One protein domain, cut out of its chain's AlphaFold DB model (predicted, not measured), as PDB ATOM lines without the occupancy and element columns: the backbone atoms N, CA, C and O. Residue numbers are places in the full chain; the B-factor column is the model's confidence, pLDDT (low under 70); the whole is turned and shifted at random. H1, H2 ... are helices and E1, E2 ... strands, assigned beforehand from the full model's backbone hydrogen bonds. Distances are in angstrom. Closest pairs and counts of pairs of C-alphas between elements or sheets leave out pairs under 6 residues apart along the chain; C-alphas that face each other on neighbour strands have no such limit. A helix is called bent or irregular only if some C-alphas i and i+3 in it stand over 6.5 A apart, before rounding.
ATOM      1  N   GLU A  17     231.845 368.318 242.702       80.62
ATOM      2  CA  GLU A  17     232.419 369.662 242.558       80.62
ATOM      3  C   GLU A  17     233.935 369.627 242.335       80.62
ATOM      4  O   GLU A  17     234.442 370.337 241.476       80.62
ATOM      5  N   CYS A  18     234.677 368.764 243.041       82.25
ATOM      6  CA  CYS A  18     236.106 368.596 242.768       82.25
ATOM      7  C   CYS A  18     236.332 368.079 241.348       82.25
ATOM      8  O   CYS A  18     237.212 368.584 240.664       82.25
ATOM      9  N   LYS A  19     235.528 367.117 240.876       84.75
ATOM     10  CA  LYS A  19     235.629 366.604 239.499       84.75
ATOM     11  C   LYS A  19     235.376 367.703 238.463       84.75
ATOM     12  O   LYS A  19     236.097 367.763 237.470       84.75
ATOM     13  N   GLU A  20     234.424 368.600 238.712       86.50
ATOM     14  CA  GLU A  20     234.200 369.785 237.876       86.50
ATOM     15  C   GLU A  20     235.415 370.725 237.887       86.50
ATOM     16  O   GLU A  20     235.866 371.151 236.823       86.50
ATOM     17  N   LEU A  21     236.021 370.987 239.051       86.00
ATOM     18  CA  LEU A  21     237.235 371.813 239.140       86.00
ATOM     19  C   LEU A  21     238.439 371.195 238.421       86.00
ATOM     20  O   LEU A  21     239.254 371.919 237.855       86.00
ATOM     21  N   LEU A  22     238.542 369.867 238.390       86.44
ATOM     22  CA  LEU A  22     239.580 369.160 237.633       86.44
ATOM     23  C   LEU A  22     239.372 369.230 236.113       86.44
ATOM     24  O   LEU A  22     240.299 368.940 235.361       86.44
ATOM     25  N   SER A  23     238.179 369.616 235.650       89.38
ATOM     26  CA  SER A  23     237.914 369.859 234.226       89.38
ATOM     27  C   SER A  23     238.345 371.255 233.753       89.38
ATOM     28  O   SER A  23     238.335 371.525 232.551       89.38
ATOM     29  N   LEU A  24     238.731 372.142 234.680       92.62
ATOM     30  CA  LEU A  24     239.188 373.499 234.378       92.62
ATOM     31  C   LEU A  24     240.535 373.502 233.633       92.62
ATOM     32  O   LEU A  24     241.248 372.495 233.629       92.62
ATOM     33  N   PRO A  25     240.926 374.636 233.013       94.50
ATOM     34  CA  PRO A  25     242.231 374.766 232.376       94.50
ATOM     35  C   PRO A  25     243.356 374.367 233.329       94.50
ATOM     36  O   PRO A  25     243.389 374.824 234.472       94.50
ATOM     37  N   LYS A  26     244.261 373.516 232.844       94.06
ATOM     38  CA  LYS A  26     245.292 372.845 233.632       94.06
ATOM     39  C   LYS A  26     246.674 373.148 233.068       94.06
ATOM     40  O   LYS A  26     246.896 372.994 231.871       94.06
ATOM     41  N   GLU A  27     247.612 373.483 233.944       91.94
ATOM     42  CA  GLU A  27     249.020 373.693 233.604       91.94
ATOM     43  C   GLU A  27     249.951 372.963 234.581       91.94
ATOM     44  O   GLU A  27     249.540 372.508 235.656       91.94
ATOM     45  N   GLY A  28     251.217 372.813 234.183       89.88
ATOM     46  CA  GLY A  28     252.266 372.298 235.057       89.88
ATOM     47  C   GLY A  28     252.586 373.306 236.158       89.88
ATOM     48  O   GLY A  28     252.806 374.483 235.883       89.88
ATOM     49  N   GLY A  29     252.605 372.845 237.405       80.81
ATOM     50  CA  GLY A  29     252.942 373.692 238.542       80.81
ATOM     51  C   GLY A  29     254.446 373.760 238.804       80.81
ATOM     52  O   GLY A  29     255.217 372.865 238.476       80.81
ATOM     53  N   TRP A  30     254.862 374.841 239.457       73.69
ATOM     54  CA  TRP A  30     256.214 375.006 240.003       73.69
ATOM     55  C   TRP A  30     256.445 374.227 241.312       73.69
ATOM     56  O   TRP A  30     257.578 373.864 241.620       73.69
ATOM     57  N   ILE A  31     255.382 373.994 242.095       72.31
ATOM     58  CA  ILE A  31     255.410 373.267 243.380       72.31
ATOM     59  C   ILE A  31     254.593 371.974 243.301       72.31
ATOM     60  O   ILE A  31     255.051 370.938 243.773       72.31
ATOM     61  N   SER A  32     253.385 372.031 242.736       80.81
ATOM     62  CA  SER A  32     252.544 370.858 242.487       80.81
ATOM     63  C   SER A  32     252.776 370.313 241.083       80.81
ATOM     64  O   SER A  32     253.195 371.050 240.192       80.81
ATOM     65  N   LEU A  33     252.452 369.035 240.860       83.75
ATOM     66  CA  LEU A  33     252.520 368.443 239.518       83.75
ATOM     67  C   LEU A  33     251.618 369.204 238.545       83.75
ATOM     68  O   LEU A  33     251.988 369.451 237.399       83.75
ATOM     69  N   HIS A  34     250.443 369.606 239.029       89.50
ATOM     70  CA  HIS A  34     249.454 370.302 238.229       89.50
ATOM     71  C   HIS A  34     248.748 371.403 239.017       89.50
ATOM     72  O   HIS A  34     248.504 371.278 240.224       89.50
ATOM     73  N   GLN A  35     248.369 372.458 238.308       91.62
ATOM     74  CA  GLN A  35     247.516 373.533 238.800       91.62
ATOM     75  C   GLN A  35     246.335 373.703 237.849       91.62
ATOM     76  O   GLN A  35     246.500 373.502 236.647       91.62
ATOM     77  N   HIS A  36     245.172 374.085 238.375       92.38
ATOM     78  CA  HIS A  36     244.040 374.473 237.536       92.38
ATOM     79  C   HIS A  36     243.608 375.909 237.821       92.38
ATOM     80  O   HIS A  36     243.781 376.418 238.934       92.38
ATOM     81  N   GLN A  37     243.048 376.560 236.804       92.19
ATOM     82  CA  GLN A  37     242.572 377.932 236.897       92.19
ATOM     83  C   GLN A  37     241.155 377.976 237.486       92.19
ATOM     84  O   GLN A  37     240.172 377.801 236.771       92.19
ATOM     85  N   TYR A  38     241.044 378.261 238.782       88.19
ATOM     86  CA  TYR A  38     239.780 378.383 239.508       88.19
ATOM     87  C   TYR A  38     239.500 379.841 239.879       88.19
ATOM     88  O   TYR A  38     240.298 380.480 240.563       88.19
ATOM     89  N   GLN A  39     238.371 380.385 239.402       86.25
ATOM     90  CA  GLN A  39     237.926 381.765 239.677       86.25
ATOM     91  C   GLN A  39     239.031 382.832 239.483       86.25
ATOM     92  O   GLN A  39     239.155 383.782 240.252       86.25
ATOM     93  N   GLY A  40     239.859 382.670 238.446       89.12
ATOM     94  CA  GLY A  40     240.941 383.604 238.116       89.12
ATOM     95  C   GLY A  40     242.280 383.340 238.815       89.12
ATOM     96  O   GLY A  40     243.241 384.051 238.532       89.12
ATOM     97  N   PHE A  41     242.385 382.310 239.659       90.38
ATOM     98  CA  PHE A  41     243.620 381.935 240.351       90.38
ATOM     99  C   PHE A  41     244.107 380.546 239.943       90.38
ATOM    100  O   PHE A  41     243.318 379.630 239.732       90.38
ATOM    101  N   TRP A  42     245.427 380.379 239.871       90.69
ATOM    102  CA  TRP A  42     246.055 379.077 239.662       90.69
ATOM    103  C   TRP A  42     246.230 378.362 240.996       90.69
ATOM    104  O   TRP A  42     247.058 378.748 241.825       90.69
ATOM    105  N   CYS A  43     245.449 377.308 241.197       89.19
ATOM    106  CA  CYS A  43     245.426 376.546 242.436       89.19
ATOM    107  C   CYS A  43     246.030 375.152 242.216       89.19
ATOM    108  O   CYS A  43     245.683 374.491 241.233       89.19
ATOM    109  N   PRO A  44     246.918 374.683 243.113       90.00
ATOM    110  CA  PRO A  44     247.333 373.288 243.149       90.00
ATOM    111  C   PRO A  44     246.136 372.340 243.191       90.00
ATOM    112  O   PRO A  44     245.140 372.588 243.866       90.00
ATOM    113  N   THR A  45     246.254 371.237 242.467       88.12
ATOM    114  CA  THR A  45     245.175 370.251 242.337       88.12
ATOM    115  C   THR A  45     244.837 369.613 243.685       88.12
ATOM    116  O   THR A  45     243.681 369.362 244.009       88.12
ATOM    117  N   GLU A  46     245.868 369.414 244.496       86.19
ATOM    118  CA  GLU A  46     245.843 368.724 245.779       86.19
ATOM    119  C   GLU A  46     245.087 369.513 246.859       86.19
ATOM    120  O   GLU A  46     244.662 368.934 247.853       86.19
ATOM    121  N   ILE A  47     244.896 370.827 246.674       87.69
ATOM    122  CA  ILE A  47     244.236 371.680 247.673       87.69
ATOM    123  C   ILE A  47     242.759 371.948 247.365       87.69
ATOM    124  O   ILE A  47     242.082 372.550 248.193       87.69
ATOM    125  N   PHE A  48     242.220 371.510 246.219       88.25
ATOM    126  CA  PHE A  48     240.837 371.832 245.838       88.25
ATOM    127  C   PHE A  48     239.785 371.290 246.795       88.25
ATOM    128  O   PHE A  48     238.879 372.030 247.177       88.25
ATOM    129  N   GLN A  49     239.937 370.043 247.236       88.81
ATOM    130  CA  GLN A  49     239.076 369.472 248.273       88.81
ATOM    131  C   GLN A  49     239.121 370.314 249.552       88.81
ATOM    132  O   GLN A  49     238.083 370.635 250.122       88.81
ATOM    133  N   GLY A  50     240.321 370.744 249.951       90.38
ATOM    134  CA  GLY A  50     240.514 371.610 251.108       90.38
ATOM    135  C   GLY A  50     239.835 372.967 250.965       90.38
ATOM    136  O   GLY A  50     239.175 373.412 251.900       90.38
ATOM    137  N   ILE A  51     239.940 373.600 249.795       89.88
ATOM    138  CA  ILE A  51     239.279 374.879 249.504       89.88
ATOM    139  C   ILE A  51     237.756 374.721 249.561       89.88
ATOM    140  O   ILE A  51     237.104 375.497 250.253       89.88
ATOM    141  N   ILE A  52     237.192 373.714 248.887       88.88
ATOM    142  CA  ILE A  52     235.740 373.479 248.854       88.88
ATOM    143  C   ILE A  52     235.206 373.173 250.258       88.88
ATOM    144  O   ILE A  52     234.212 373.757 250.692       88.88
ATOM    145  N   ALA A  53     235.863 372.273 250.990       91.00
ATOM    146  CA  ALA A  53     235.438 371.907 252.335       91.00
ATOM    147  C   ALA A  53     235.551 373.091 253.309       91.00
ATOM    148  O   ALA A  53     234.635 373.319 254.098       91.00
ATOM    149  N   PHE A  54     236.616 373.892 253.206       91.69
ATOM    150  CA  PHE A  54     236.751 375.143 253.950       91.69
ATOM    151  C   PHE A  54     235.598 376.108 253.642       91.69
ATOM    152  O   PHE A  54     234.919 376.543 254.569       91.69
ATOM    153  N   GLN A  55     235.330 376.390 252.361       89.06
ATOM    154  CA  GLN A  55     234.264 377.305 251.931       89.06
ATOM    155  C   GLN A  55     232.886 376.890 252.470       89.06
ATOM    156  O   GLN A  55     232.095 377.738 252.874       89.06
ATOM    157  N   LYS A  56     232.602 375.585 252.514       89.25
ATOM    158  CA  LYS A  56     231.302 375.054 252.951       89.25
ATOM    159  C   LYS A  56     231.128 374.964 254.460       89.25
ATOM    160  O   LYS A  56     230.012 375.092 254.960       89.25
ATOM    161  N   HIS A  57     232.198 374.645 255.179       91.19
ATOM    162  CA  HIS A  57     232.090 374.180 256.561       91.19
ATOM    163  C   HIS A  57     232.781 375.092 257.570       91.19
ATOM    164  O   HIS A  57     232.561 374.930 258.772       91.19
ATOM    165  N   PHE A  58     233.608 376.042 257.133       91.88
ATOM    166  CA  PHE A  58     234.237 376.975 258.054       91.88
ATOM    167  C   PHE A  58     233.226 377.992 258.579       91.88
ATOM    168  O   PHE A  58     232.616 378.748 257.831       91.88
ATOM    169  N   GLN A  59     233.069 378.007 259.899       91.19
ATOM    170  CA  GLN A  59     232.236 378.966 260.612       91.19
ATOM    171  C   GLN A  59     233.159 379.912 261.380       91.19
ATOM    172  O   GLN A  59     233.718 379.546 262.428       91.19
ATOM    173  N   ALA A  60     233.347 381.101 260.810       91.12
ATOM    174  CA  ALA A  60     234.160 382.154 261.398       91.12
ATOM    175  C   ALA A  60     233.532 382.656 262.706       91.12
ATOM    176  O   ALA A  60     232.311 382.749 262.837       91.12
ATOM    177  N   ARG A  61     234.381 382.984 263.676       92.50
ATOM    178  CA  ARG A  61     234.022 383.683 264.912       92.50
ATOM    179  C   ARG A  61     234.680 385.053 264.911       92.50
ATOM    180  O   ARG A  61     235.774 385.205 264.380       92.50
ATOM    181  N   ASP A  62     234.069 386.011 265.598       94.81
ATOM    182  CA  ASP A  62     234.632 387.361 265.753       94.81
ATOM    183  C   ASP A  62     236.007 387.360 266.445       94.81
ATOM    184  O   ASP A  62     236.796 388.286 266.280       94.81
ATOM    185  N   SER A  63     236.300 386.314 267.226       94.88
ATOM    186  CA  SER A  63     237.586 386.102 267.887       94.88
ATOM    187  C   SER A  63     238.639 385.429 267.006       94.88
ATOM    188  O   SER A  63     239.790 385.342 267.431       94.88
ATOM    189  N   ASP A  64     238.292 384.931 265.819       95.06
ATOM    190  CA  ASP A  64     239.251 384.231 264.970       95.06
ATOM    191  C   ASP A  64     240.299 385.181 264.405       95.06
ATOM    192  O   ASP A  64     240.013 386.280 263.932       95.06
ATOM    193  N   ILE A  65     241.537 384.700 264.378       96.50
ATOM    194  CA  ILE A  65     242.643 385.381 263.725       96.50
ATOM    195  C   ILE A  65     243.113 384.485 262.588       96.50
ATOM    196  O   ILE A  65     243.588 383.371 262.821       96.50
ATOM    197  N   VAL A  66     243.014 384.978 261.352       96.06
ATOM    198  CA  VAL A  66     243.556 384.277 260.187       96.06
ATOM    199  C   VAL A  66     244.720 385.042 259.577       96.06
ATOM    200  O   VAL A  66     244.601 386.193 259.166       96.06
ATOM    201  N   VAL A  67     245.859 384.363 259.484       96.25
ATOM    202  CA  VAL A  67     247.059 384.857 258.815       96.25
ATOM    203  C   VAL A  67     246.986 384.516 257.326       96.25
ATOM    204  O   VAL A  67     247.255 383.381 256.927       96.25
ATOM    205  N   ALA A  68     246.649 385.503 256.498       94.50
ATOM    206  CA  ALA A  68     246.622 385.366 255.044       94.50
ATOM    207  C   ALA A  68     247.925 385.856 254.403       94.50
ATOM    208  O   ALA A  68     248.408 386.950 254.691       94.50
ATOM    209  N   CYS A  69     248.516 385.033 253.538       91.25
ATOM    210  CA  CYS A  69     249.775 385.347 252.863       91.25
ATOM    211  C   CYS A  69     249.943 384.494 251.606       91.25
ATOM    212  O   CYS A  69     249.386 383.405 251.507       91.25
ATOM    213  N   VAL A  70     250.733 384.963 250.642       89.81
ATOM    214  CA  VAL A  70     251.059 384.151 249.463       89.81
ATOM    215  C   VAL A  70     252.114 383.091 249.817       89.81
ATOM    216  O   VAL A  70     252.914 383.288 250.741       89.81
ATOM    217  N   PRO A  71     252.149 381.945 249.118       88.31
ATOM    218  CA  PRO A  71     253.166 380.931 249.357       88.31
ATOM    219  C   PRO A  71     254.584 381.512 249.312       88.31
ATOM    220  O   PRO A  71     254.927 382.295 248.431       88.31
ATOM    221  N   LYS A  72     255.421 381.087 250.266       86.50
ATOM    222  CA  LYS A  72     256.852 381.440 250.371       86.50
ATOM    223  C   LYS A  72     257.170 382.913 250.695       86.50
ATOM    224  O   LYS A  72     258.342 383.267 250.712       86.50
ATOM    225  N   SER A  73     256.199 383.742 251.086       90.62
ATOM    226  CA  SER A  73     256.440 385.137 251.512       90.62
ATOM    227  C   SER A  73     256.763 385.306 253.008       90.62
ATOM    228  O   SER A  73     256.376 386.299 253.619       90.62
ATOM    229  N   GLY A  74     257.425 384.329 253.639       90.06
ATOM    230  CA  GLY A  74     257.796 384.414 255.063       90.06
ATOM    231  C   GLY A  74     256.717 383.960 256.058       90.06
ATOM    232  O   GLY A  74     256.711 384.395 257.211       90.06
ATOM    233  N   THR A  75     255.828 383.050 255.652       92.69
ATOM    234  CA  THR A  75     254.732 382.528 256.493       92.69
ATOM    235  C   THR A  75     255.195 381.964 257.829       92.69
ATOM    236  O   THR A  75     254.529 382.156 258.835       92.69
ATOM    237  N   THR A  76     256.340 381.279 257.858       95.56
ATOM    238  CA  THR A  76     256.894 380.682 259.080       95.56
ATOM    239  C   THR A  76     257.181 381.750 260.135       95.56
ATOM    240  O   THR A  76     256.802 381.598 261.294       95.56
ATOM    241  N   TRP A  77     257.802 382.863 259.728       96.50
ATOM    242  CA  TRP A  77     258.112 383.958 260.644       96.50
ATOM    243  C   TRP A  77     256.839 384.668 261.111       96.50
ATOM    244  O   TRP A  77     256.665 384.893 262.307       96.50
ATOM    245  N   LEU A  78     255.902 384.930 260.193       97.25
ATOM    246  CA  LEU A  78     254.633 385.580 260.519       97.25
ATOM    247  C   LEU A  78     253.759 384.733 261.462       97.25
ATOM    248  O   LEU A  78     253.254 385.253 262.455       97.25
ATOM    249  N   LYS A  79     253.635 383.420 261.214       97.88
ATOM    250  CA  LYS A  79     252.921 382.481 262.097       97.88
ATOM    251  C   LYS A  79     253.532 382.459 263.497       97.88
ATOM    252  O   LYS A  79     252.800 382.551 264.480       97.88
ATOM    253  N   ALA A  80     254.861 382.371 263.596       97.56
ATOM    254  CA  ALA A  80     255.559 382.386 264.879       97.56
ATOM    255  C   ALA A  80     255.320 383.695 265.647       97.56
ATOM    256  O   ALA A  80     254.999 383.661 266.834       97.56
ATOM    257  N   LEU A  81     255.427 384.837 264.965       97.44
ATOM    258  CA  LEU A  81     255.238 386.152 265.571       97.44
ATOM    259  C   LEU A  81     253.813 386.332 266.109       97.44
ATOM    260  O   LEU A  81     253.640 386.677 267.276       97.44
ATOM    261  N   ILE A  82     252.795 386.048 265.291       97.38
ATOM    262  CA  ILE A  82     251.393 386.176 265.710       97.38
ATOM    263  C   ILE A  82     251.075 385.204 266.848       97.38
ATOM    264  O   ILE A  82     250.468 385.607 267.841       97.38
ATOM    265  N   PHE A  83     251.542 383.953 266.770       97.12
ATOM    266  CA  PHE A  83     251.342 382.980 267.844       97.12
ATOM    267  C   PHE A  83     251.952 383.454 269.171       97.12
ATOM    268  O   PHE A  83     251.309 383.330 270.215       97.12
ATOM    269  N   ALA A  84     253.163 384.022 269.140       97.00
ATOM    270  CA  ALA A  84     253.816 384.566 270.328       97.00
ATOM    271  C   ALA A  84     253.038 385.748 270.926       97.00
ATOM    272  O   ALA A  84     252.847 385.792 272.137       97.00
ATOM    273  N   ILE A  85     252.542 386.669 270.091       96.69
ATOM    274  CA  ILE A  85     251.758 387.832 270.538       96.69
ATOM    275  C   ILE A  85     250.452 387.385 271.203       96.69
ATOM    276  O   ILE A  85     250.149 387.807 272.319       96.69
ATOM    277  N   VAL A  86     249.697 386.495 270.554       96.25
ATOM    278  CA  VAL A  86     248.406 386.000 271.062       96.25
ATOM    279  C   VAL A  86     248.574 385.242 272.382       96.25
ATOM    280  O   VAL A  86     247.748 385.364 273.286       96.25
ATOM    281  N   ASN A  87     249.660 384.480 272.526       95.44
ATOM    282  CA  ASN A  87     249.886 383.622 273.686       95.44
ATOM    283  C   ASN A  87     250.891 384.196 274.702       95.44
ATOM    284  O   ASN A  87     251.308 383.479 275.614       95.44
ATOM    285  N   GLN A  88     251.239 385.485 274.607       93.31
ATOM    286  CA  GLN A  88     252.267 386.117 275.449       93.31
ATOM    287  C   GLN A  88     251.980 386.024 276.958       93.31
ATOM    288  O   GLN A  88     252.903 385.950 277.763       93.31
ATOM    289  N   GLN A  89     250.699 385.998 277.348       94.25
ATOM    290  CA  GLN A  89     250.280 385.860 278.751       94.25
ATOM    291  C   GLN A  89     250.072 384.396 279.175       94.25
ATOM    292  O   GLN A  89     249.902 384.111 280.357       94.25
ATOM    293  N   ARG A  90     250.067 383.456 278.221       94.06
ATOM    294  CA  ARG A  90     249.802 382.026 278.463       94.06
ATOM    295  C   ARG A  90     251.073 381.241 278.718       94.06
ATOM    296  O   ARG A  90     251.083 380.339 279.551       94.06
ATOM    297  N   PHE A  91     252.144 381.584 278.008       94.88
ATOM    298  CA  PHE A  91     253.400 380.855 278.078       94.88
ATOM    299  C   PHE A  91     254.541 381.773 278.496       94.88
ATOM    300  O   PHE A  91     254.772 382.827 277.913       94.88
ATOM    301  N   LYS A  92     255.318 381.329 279.485       94.31
ATOM    302  CA  LYS A  92     256.598 381.965 279.810       94.31
ATOM    303  C   LYS A  92     257.611 381.630 278.717       94.31
ATOM    304  O   LYS A  92     257.601 380.517 278.199       94.31
ATOM    305  N   ILE A  93     258.557 382.536 278.463       92.81
ATOM    306  CA  ILE A  93     259.592 382.387 277.421       92.81
ATOM    307  C   ILE A  93     260.279 381.011 277.471       92.81
ATOM    308  O   ILE A  93     260.408 380.359 276.445       92.81
ATOM    309  N   LYS A  94     260.661 380.529 278.664       95.00
ATOM    310  CA  LYS A  94     261.398 379.261 278.845       95.00
ATOM    311  C   LYS A  94     260.616 377.993 278.478       95.00
ATOM    312  O   LYS A  94     261.230 376.951 278.298       95.00
ATOM    313  N   ILE A  95     259.289 378.070 278.422       95.62
ATOM    314  CA  ILE A  95     258.398 376.939 278.115       95.62
ATOM    315  C   ILE A  95     257.503 377.248 276.912       95.62
ATOM    316  O   ILE A  95     256.430 376.670 276.761       95.62
ATOM    317  N   HIS A  96     257.902 378.216 276.084       96.12
ATOM    318  CA  HIS A  96     257.080 378.670 274.977       96.12
ATOM    319  C   HIS A  96     257.011 377.587 273.880       96.12
ATOM    320  O   HIS A  96     258.071 377.123 273.454       96.12
ATOM    321  N   PRO A  97     255.821 377.219 273.359       96.44
ATOM    322  CA  PRO A  97     255.680 376.145 272.367       96.44
ATOM    323  C   PRO A  97     256.549 376.307 271.111       96.44
ATOM    324  O   PRO A  97     257.002 375.321 270.542       96.44
ATOM    325  N   LEU A  98     256.852 377.546 270.708       97.19
ATOM    326  CA  LEU A  98     257.767 377.832 269.587       97.19
ATOM    327  C   LEU A  98     259.204 377.317 269.786       97.19
ATOM    328  O   LEU A  98     259.944 377.241 268.812       97.19
ATOM    329  N   LEU A  99     259.615 376.978 271.012       96.94
ATOM    330  CA  LEU A  99     260.931 376.382 271.272       96.94
ATOM    331  C   LEU A  99     260.976 374.886 270.943       96.94
ATOM    332  O   LEU A  99     262.055 374.339 270.736       96.94
ATOM    333  N   THR A 100     259.822 374.220 270.918       96.62
ATOM    334  CA  THR A 100     259.716 372.759 270.778       96.62
ATOM    335  C   THR A 100     258.873 372.324 269.583       96.62
ATOM    336  O   THR A 100     258.878 371.149 269.224       96.62
ATOM    337  N   SER A 101     258.120 373.234 268.969       96.19
ATOM    338  CA  SER A 101     257.168 372.930 267.902       96.19
ATOM    339  C   SER A 101     257.333 373.882 266.725       96.19
ATOM    340  O   SER A 101     257.569 375.079 266.889       96.19
ATOM    341  N   ASN A 102     257.166 373.349 265.514       96.38
ATOM    342  CA  ASN A 102     257.156 374.162 264.307       96.38
ATOM    343  C   ASN A 102     255.929 375.093 264.310       96.38
ATOM    344  O   ASN A 102     254.816 374.652 264.590       96.38
ATOM    345  N   SER A 103     256.119 376.366 263.949       95.88
ATOM    346  CA  SER A 103     255.033 377.356 263.824       95.88
ATOM    347  C   SER A 103     253.878 376.912 262.916       95.88
ATOM    348  O   SER A 103     252.737 377.290 263.165       95.88
ATOM    349  N   HIS A 104     254.142 376.074 261.910       95.50
ATOM    350  CA  HIS A 104     253.109 375.502 261.046       95.50
ATOM    351  C   HIS A 104     252.162 374.555 261.799       95.50
ATOM    352  O   HIS A 104     250.984 374.520 261.475       95.50
ATOM    353  N   ASN A 105     252.635 373.878 262.853       94.88
ATOM    354  CA  ASN A 105     251.794 373.024 263.702       94.88
ATOM    355  C   ASN A 105     250.965 373.847 264.700       94.88
ATOM    356  O   ASN A 105     249.915 373.406 265.154       94.88
ATOM    357  N   LEU A 106     251.469 375.022 265.082       95.56
ATOM    358  CA  LEU A 106     250.828 375.908 266.055       95.56
ATOM    359  C   LEU A 106     249.782 376.826 265.412       95.56
ATOM    360  O   LEU A 106     248.854 377.263 266.085       95.56
ATOM    361  N   VAL A 107     249.950 377.124 264.122       96.81
ATOM    362  CA  VAL A 107     249.037 377.933 263.310       96.81
ATOM    363  C   VAL A 107     248.768 377.181 262.003       96.81
ATOM    364  O   VAL A 107     249.438 377.446 260.997       96.81
ATOM    365  N   PRO A 108     247.852 376.201 262.007       95.75
ATOM    366  CA  PRO A 108     247.612 375.344 260.851       95.75
ATOM    367  C   PRO A 108     246.936 376.105 259.703       95.75
ATOM    368  O   PRO A 108     246.185 377.060 259.914       95.75
ATOM    369  N   PHE A 109     247.231 375.692 258.472       95.62
ATOM    370  CA  PHE A 109     246.546 376.150 257.272       95.62
ATOM    371  C   PHE A 109     245.161 375.522 257.158       95.62
ATOM    372  O   PHE A 109     245.000 374.312 257.314       95.62
ATOM    373  N   LEU A 110     244.167 376.335 256.820       94.81
ATOM    374  CA  LEU A 110     242.795 375.869 256.648       94.81
ATOM    375  C   LEU A 110     242.716 374.834 255.520       94.81
ATOM    376  O   LEU A 110     242.289 373.708 255.746       94.81
ATOM    377  N   GLU A 111     243.218 375.173 254.338       92.00
ATOM    378  CA  GLU A 111     243.069 374.363 253.126       92.00
ATOM    379  C   GLU A 111     244.059 373.200 252.981       92.00
ATOM    380  O   GLU A 111     243.813 372.294 252.190       92.00
ATOM    381  N   VAL A 112     245.163 373.210 253.734       91.06
ATOM    382  CA  VAL A 112     246.226 372.190 253.623       91.06
ATOM    383  C   VAL A 112     246.316 371.293 254.854       91.06
ATOM    384  O   VAL A 112     246.612 370.112 254.715       91.06
ATOM    385  N   ASP A 113     246.051 371.821 256.051       93.62
ATOM    386  CA  ASP A 113     246.240 371.059 257.290       93.62
ATOM    387  C   ASP A 113     244.903 370.604 257.896       93.62
ATOM    388  O   ASP A 113     244.824 369.523 258.474       93.62
ATOM    389  N   LEU A 114     243.848 371.422 257.786       94.00
ATOM    390  CA  LEU A 114     242.594 371.211 258.519       94.00
ATOM    391  C   LEU A 114     241.467 370.615 257.674       94.00
ATOM    392  O   LEU A 114     240.796 369.692 258.129       94.00
ATOM    393  N   TYR A 115     241.267 371.143 256.467       93.00
ATOM    394  CA  TYR A 115     240.202 370.737 255.544       93.00
ATOM    395  C   TYR A 115     240.686 369.807 254.424       93.00
ATOM    396  O   TYR A 115     239.904 369.423 253.553       93.00
ATOM    397  N   ILE A 116     241.970 369.433 254.429       89.31
ATOM    398  CA  ILE A 116     242.555 368.532 253.428       89.31
ATOM    399  C   ILE A 116     241.726 367.253 253.284       89.31
ATOM    400  O   ILE A 116     241.197 366.736 254.266       89.31
ATOM    401  N   ASN A 117     241.602 366.741 252.059       85.38
ATOM    402  CA  ASN A 117     240.831 365.533 251.749       85.38
ATOM    403  C   ASN A 117     239.373 365.570 252.260       85.38
ATOM    404  O   ASN A 117     238.854 364.553 252.719       85.38
ATOM    405  N   ASN A 118     238.715 366.736 252.199       82.56
ATOM    406  CA  ASN A 118     237.339 366.956 252.666       82.56
ATOM    407  C   ASN A 118     237.118 366.698 254.170       82.56
ATOM    408  O   ASN A 118     235.998 366.410 254.599       82.56
ATOM    409  N   LEU A 119     238.165 366.801 254.993       87.25
ATOM    410  CA  LEU A 119     238.016 366.715 256.443       87.25
ATOM    411  C   LEU A 119     237.226 367.913 256.983       87.25
ATOM    412  O   LEU A 119     237.388 369.040 256.525       87.25
ATOM    413  N   VAL A 120     236.393 367.674 257.997       88.12
ATOM    414  CA  VAL A 120     235.693 368.732 258.737       88.12
ATOM    415  C   VAL A 120     236.192 368.708 260.185       88.12
ATOM    416  O   VAL A 120     235.789 367.835 260.957       88.12
ATOM    417  N   PRO A 121     237.116 369.609 260.563       88.50
ATOM    418  CA  PRO A 121     237.711 369.619 261.892       88.50
ATOM    419  C   PRO A 121     236.707 370.080 262.956       88.50
ATOM    420  O   PRO A 121     235.992 371.068 262.786       88.50
ATOM    421  N   ASP A 122     236.719 369.415 264.111       88.19
ATOM    422  CA  ASP A 122     236.083 369.943 265.316       88.19
ATOM    423  C   ASP A 122     237.007 370.967 265.991       88.19
ATOM    424  O   ASP A 122     238.056 370.630 266.552       88.19
ATOM    425  N   PHE A 123     236.597 372.233 265.952       87.12
ATOM    426  CA  PHE A 123     237.336 373.327 266.572       87.12
ATOM    427  C   PHE A 123     237.069 373.491 268.072       87.12
ATOM    428  O   PHE A 123     237.789 374.243 268.722       87.12
ATOM    429  N   SER A 124     236.051 372.830 268.633       81.00
ATOM    430  CA  SER A 124     235.622 373.060 270.020       81.00
ATOM    431  C   SER A 124     236.610 372.526 271.060       81.00
ATOM    432  O   SER A 124     236.782 373.130 272.116       81.00
ATOM    433  N   SER A 125     237.287 371.417 270.756       77.38
ATOM    434  CA  SER A 125     238.119 370.684 271.714       77.38
ATOM    435  C   SER A 125     239.619 370.972 271.593       77.38
ATOM    436  O   SER A 125     240.349 370.868 272.579       77.38
ATOM    437  N   LYS A 126     240.098 371.332 270.394       80.56
ATOM    438  CA  LYS A 126     241.538 371.405 270.074       80.56
ATOM    439  C   LYS A 126     242.099 372.817 269.909       80.56
ATOM    440  O   LYS A 126     243.317 372.964 269.848       80.56
ATOM    441  N   PHE A 127     241.250 373.844 269.846       88.06
ATOM    442  CA  PHE A 127     241.675 375.215 269.561       88.06
ATOM    443  C   PHE A 127     241.274 376.155 270.700       88.06
ATOM    444  O   PHE A 127     240.088 376.456 270.849       88.06
ATOM    445  N   PRO A 128     242.231 376.633 271.518       89.12
ATOM    446  CA  PRO A 128     241.930 377.638 272.525       89.12
ATOM    447  C   PRO A 128     241.598 378.974 271.847       89.12
ATOM    448  O   PRO A 128     242.258 379.361 270.888       89.12
ATOM    449  N   GLU A 129     240.617 379.704 272.375       91.12
ATOM    450  CA  GLU A 129     240.281 381.055 271.900       91.12
ATOM    451  C   GLU A 129     241.403 382.058 272.218       91.12
ATOM    452  O   GLU A 129     242.032 381.893 273.258       91.12
ATOM    453  N   PRO A 130     241.668 383.107 271.418       94.00
ATOM    454  CA  PRO A 130     241.211 383.245 270.040       94.00
ATOM    455  C   PRO A 130     241.824 382.143 269.167       94.00
ATOM    456  O   PRO A 130     243.016 381.841 269.293       94.00
ATOM    457  N   ARG A 131     241.014 381.535 268.291       95.12
ATOM    458  CA  ARG A 131     241.515 380.501 267.375       95.12
ATOM    459  C   ARG A 131     242.422 381.151 266.333       95.12
ATOM    460  O   ARG A 131     242.101 382.204 265.786       95.12
ATOM    461  N   LEU A 132     243.563 380.519 266.069       96.25
ATOM    462  CA  LEU A 132     244.596 381.060 265.196       96.25
ATOM    463  C   LEU A 132     244.840 380.116 264.019       96.25
ATOM    464  O   LEU A 132     245.261 378.973 264.205       96.25
ATOM    465  N   PHE A 133     244.603 380.617 262.812       96.69
ATOM    466  CA  PHE A 133     244.723 379.862 261.568       96.69
ATOM    467  C   PHE A 133     245.583 380.611 260.554       96.69
ATOM    468  O   PHE A 133     245.906 381.789 260.719       96.69
ATOM    469  N   ALA A 134     245.936 379.934 259.470       97.12
ATOM    470  CA  ALA A 134     246.546 380.562 258.312       97.12
ATOM    471  C   ALA A 134     245.886 380.112 257.016       97.12
ATOM    472  O   ALA A 134     245.185 379.102 256.975       97.12
ATOM    473  N   THR A 135     246.147 380.849 255.945       95.69
ATOM    474  CA  THR A 135     245.681 380.479 254.613       95.69
ATOM    475  C   THR A 135     246.566 381.053 253.511       95.69
ATOM    476  O   THR A 135     247.189 382.112 253.658       95.69
ATOM    477  N   HIS A 136     246.594 380.340 252.395       93.56
ATOM    478  CA  HIS A 136     247.054 380.804 251.096       93.56
ATOM    479  C   HIS A 136     245.905 381.090 250.130       93.56
ATOM    480  O   HIS A 136     246.155 381.555 249.017       93.56
ATOM    481  N   ILE A 137     244.658 380.830 250.536       91.88
ATOM    482  CA  ILE A 137     243.481 381.094 249.718       91.88
ATOM    483  C   ILE A 137     243.372 382.612 249.498       91.88
ATOM    484  O   ILE A 137     243.269 383.363 250.473       91.88
ATOM    485  N   PRO A 138     243.349 383.081 248.237       90.00
ATOM    486  CA  PRO A 138     243.072 384.474 247.917       90.00
ATOM    487  C   PRO A 138     241.741 384.928 248.512       90.00
ATOM    488  O   PRO A 138     240.746 384.221 248.397       90.00
ATOM    489  N   PHE A 139     241.701 386.137 249.070       88.19
ATOM    490  CA  PHE A 139     240.508 386.689 249.726       88.19
ATOM    491  C   PHE A 139     239.232 386.607 248.868       88.19
ATOM    492  O   PHE A 139     238.155 386.348 249.389       88.19
ATOM    493  N   LEU A 140     239.342 386.760 247.544       87.38
ATOM    494  CA  LEU A 140     238.190 386.661 246.639       87.38
ATOM    495  C   LEU A 140     237.539 385.269 246.614       87.38
ATOM    496  O   LEU A 140     236.355 385.174 246.320       87.38
ATOM    497  N   LEU A 141     238.274 384.210 246.960       86.25
ATOM    498  CA  LEU A 141     237.723 382.857 247.072       86.25
ATOM    499  C   LEU A 141     237.096 382.594 248.449       86.25
ATOM    500  O   LEU A 141     236.553 381.523 248.675       86.25
ATOM    501  N   TRP A 142     237.184 383.519 249.404       82.38
ATOM    502  CA  TRP A 142     236.596 383.323 250.733       82.38
ATOM    503  C   TRP A 142     235.089 383.541 250.721       82.38
ATOM    504  O   TRP A 142     234.354 382.911 251.473       82.38
TER     505      TRP A 142
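What this domain is: This is residues 17 to 142 of the 146 residues of the protein "Sulfotransferase" of Rosa chinensis (UniProt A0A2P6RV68). The model is an elongated body with a small three-stranded antiparallel sheet, E1 E2 E3, at one end and the parallel pair E4 and E5 in the middle of the other part. H3 packs on E4 and E5, H5 packs on E5 beside the pair, and H2 leads from the small sheet to H5; residues 87 to 102 loop out at the far end. The printed part has 126 residues with six named helices and five named strands, in the order H1 E1 E2 E3 H2 E4 H3 H4 H5 H6 E5, and its class is mixed. It is compact, with a radius of gyration of the C-alphas of 15.9 A, and spans 50 by 29 by 22 A.

Where its parts are: H1, residues 17 to 22, begins at C-alpha 17 (232.419, 369.662, 242.558). E1 is residues 26 to 28, E2 34 to 38, 12.7 A long, and E3 41 to 44. H2, residues 45 to 57, is 19.7 A long and irregular: C-alphas 46 and 49 are 7.3 A apart. E4 is residues 65 to 68, and H3, residues 75 to 86, is 16.3 A long. H4 is residues 103 to 106, H5 110 to 114 and H6 123 to 126. E5, residues 132 to 135, 10.7 A long, ends at C-alpha 135 (245.681, 380.479, 254.613).

How they stand to each other: E1 E2 E3 form a meander, each strand the antiparallel neighbour of the one before; E1 and E2 are a hairpin, and so are E2 and E3. N 27 and O 35 are 2.9 A apart, and N 38 and O 41 are 2.8 A apart, within hydrogen-bond range. H1 only grazes this sheet, with residues 21 to 22. H2 is on the sheet at a height of 8.8 A, over none of its strands, but only just: 2 of its C-alphas fall on E3. H1 and H2 touch at a shallow tilt of 24 degrees, opposite ways; their closest C-alphas, Cys 18 and Gln 49, are 6.3 A apart. H2 and H5 touch, with the closest C-alphas, Gly 50 and Glu 111, 4.3 A apart. The closest C-alphas of H5 and E5, Leu 110 and Thr 135, are 5.8 A apart. E4 and E5 are parallel, at 21 degrees, with N 67 and O 133 2.9 A apart. With H3 H4 H5 H6 between, they form a strand-helix-strand unit, two parallel neighbour strands joined through helices. The closest C-alphas of E4 and H3, Val 67 and Lys 79, are 7.1 A apart. H3 and H4 touch, Ala 80 and Ser 103 having the closest C-alphas, 5.2 A apart. H6 touches no helix. In H1, H3 and H5 every O i to N i+4 pair is within hydrogen-bond range, in H2 7 of 9; H4 and H6 are too short for such a pair.

The domain as a whole: The C-alphas farthest apart, of Ser 23 and Lys 94, are 51.3 A apart. The printed part has no cut. The link from H3 to H4, 16 residues, is long. The mean pLDDT of the printed part is 91.1, and no printed residue is under 70.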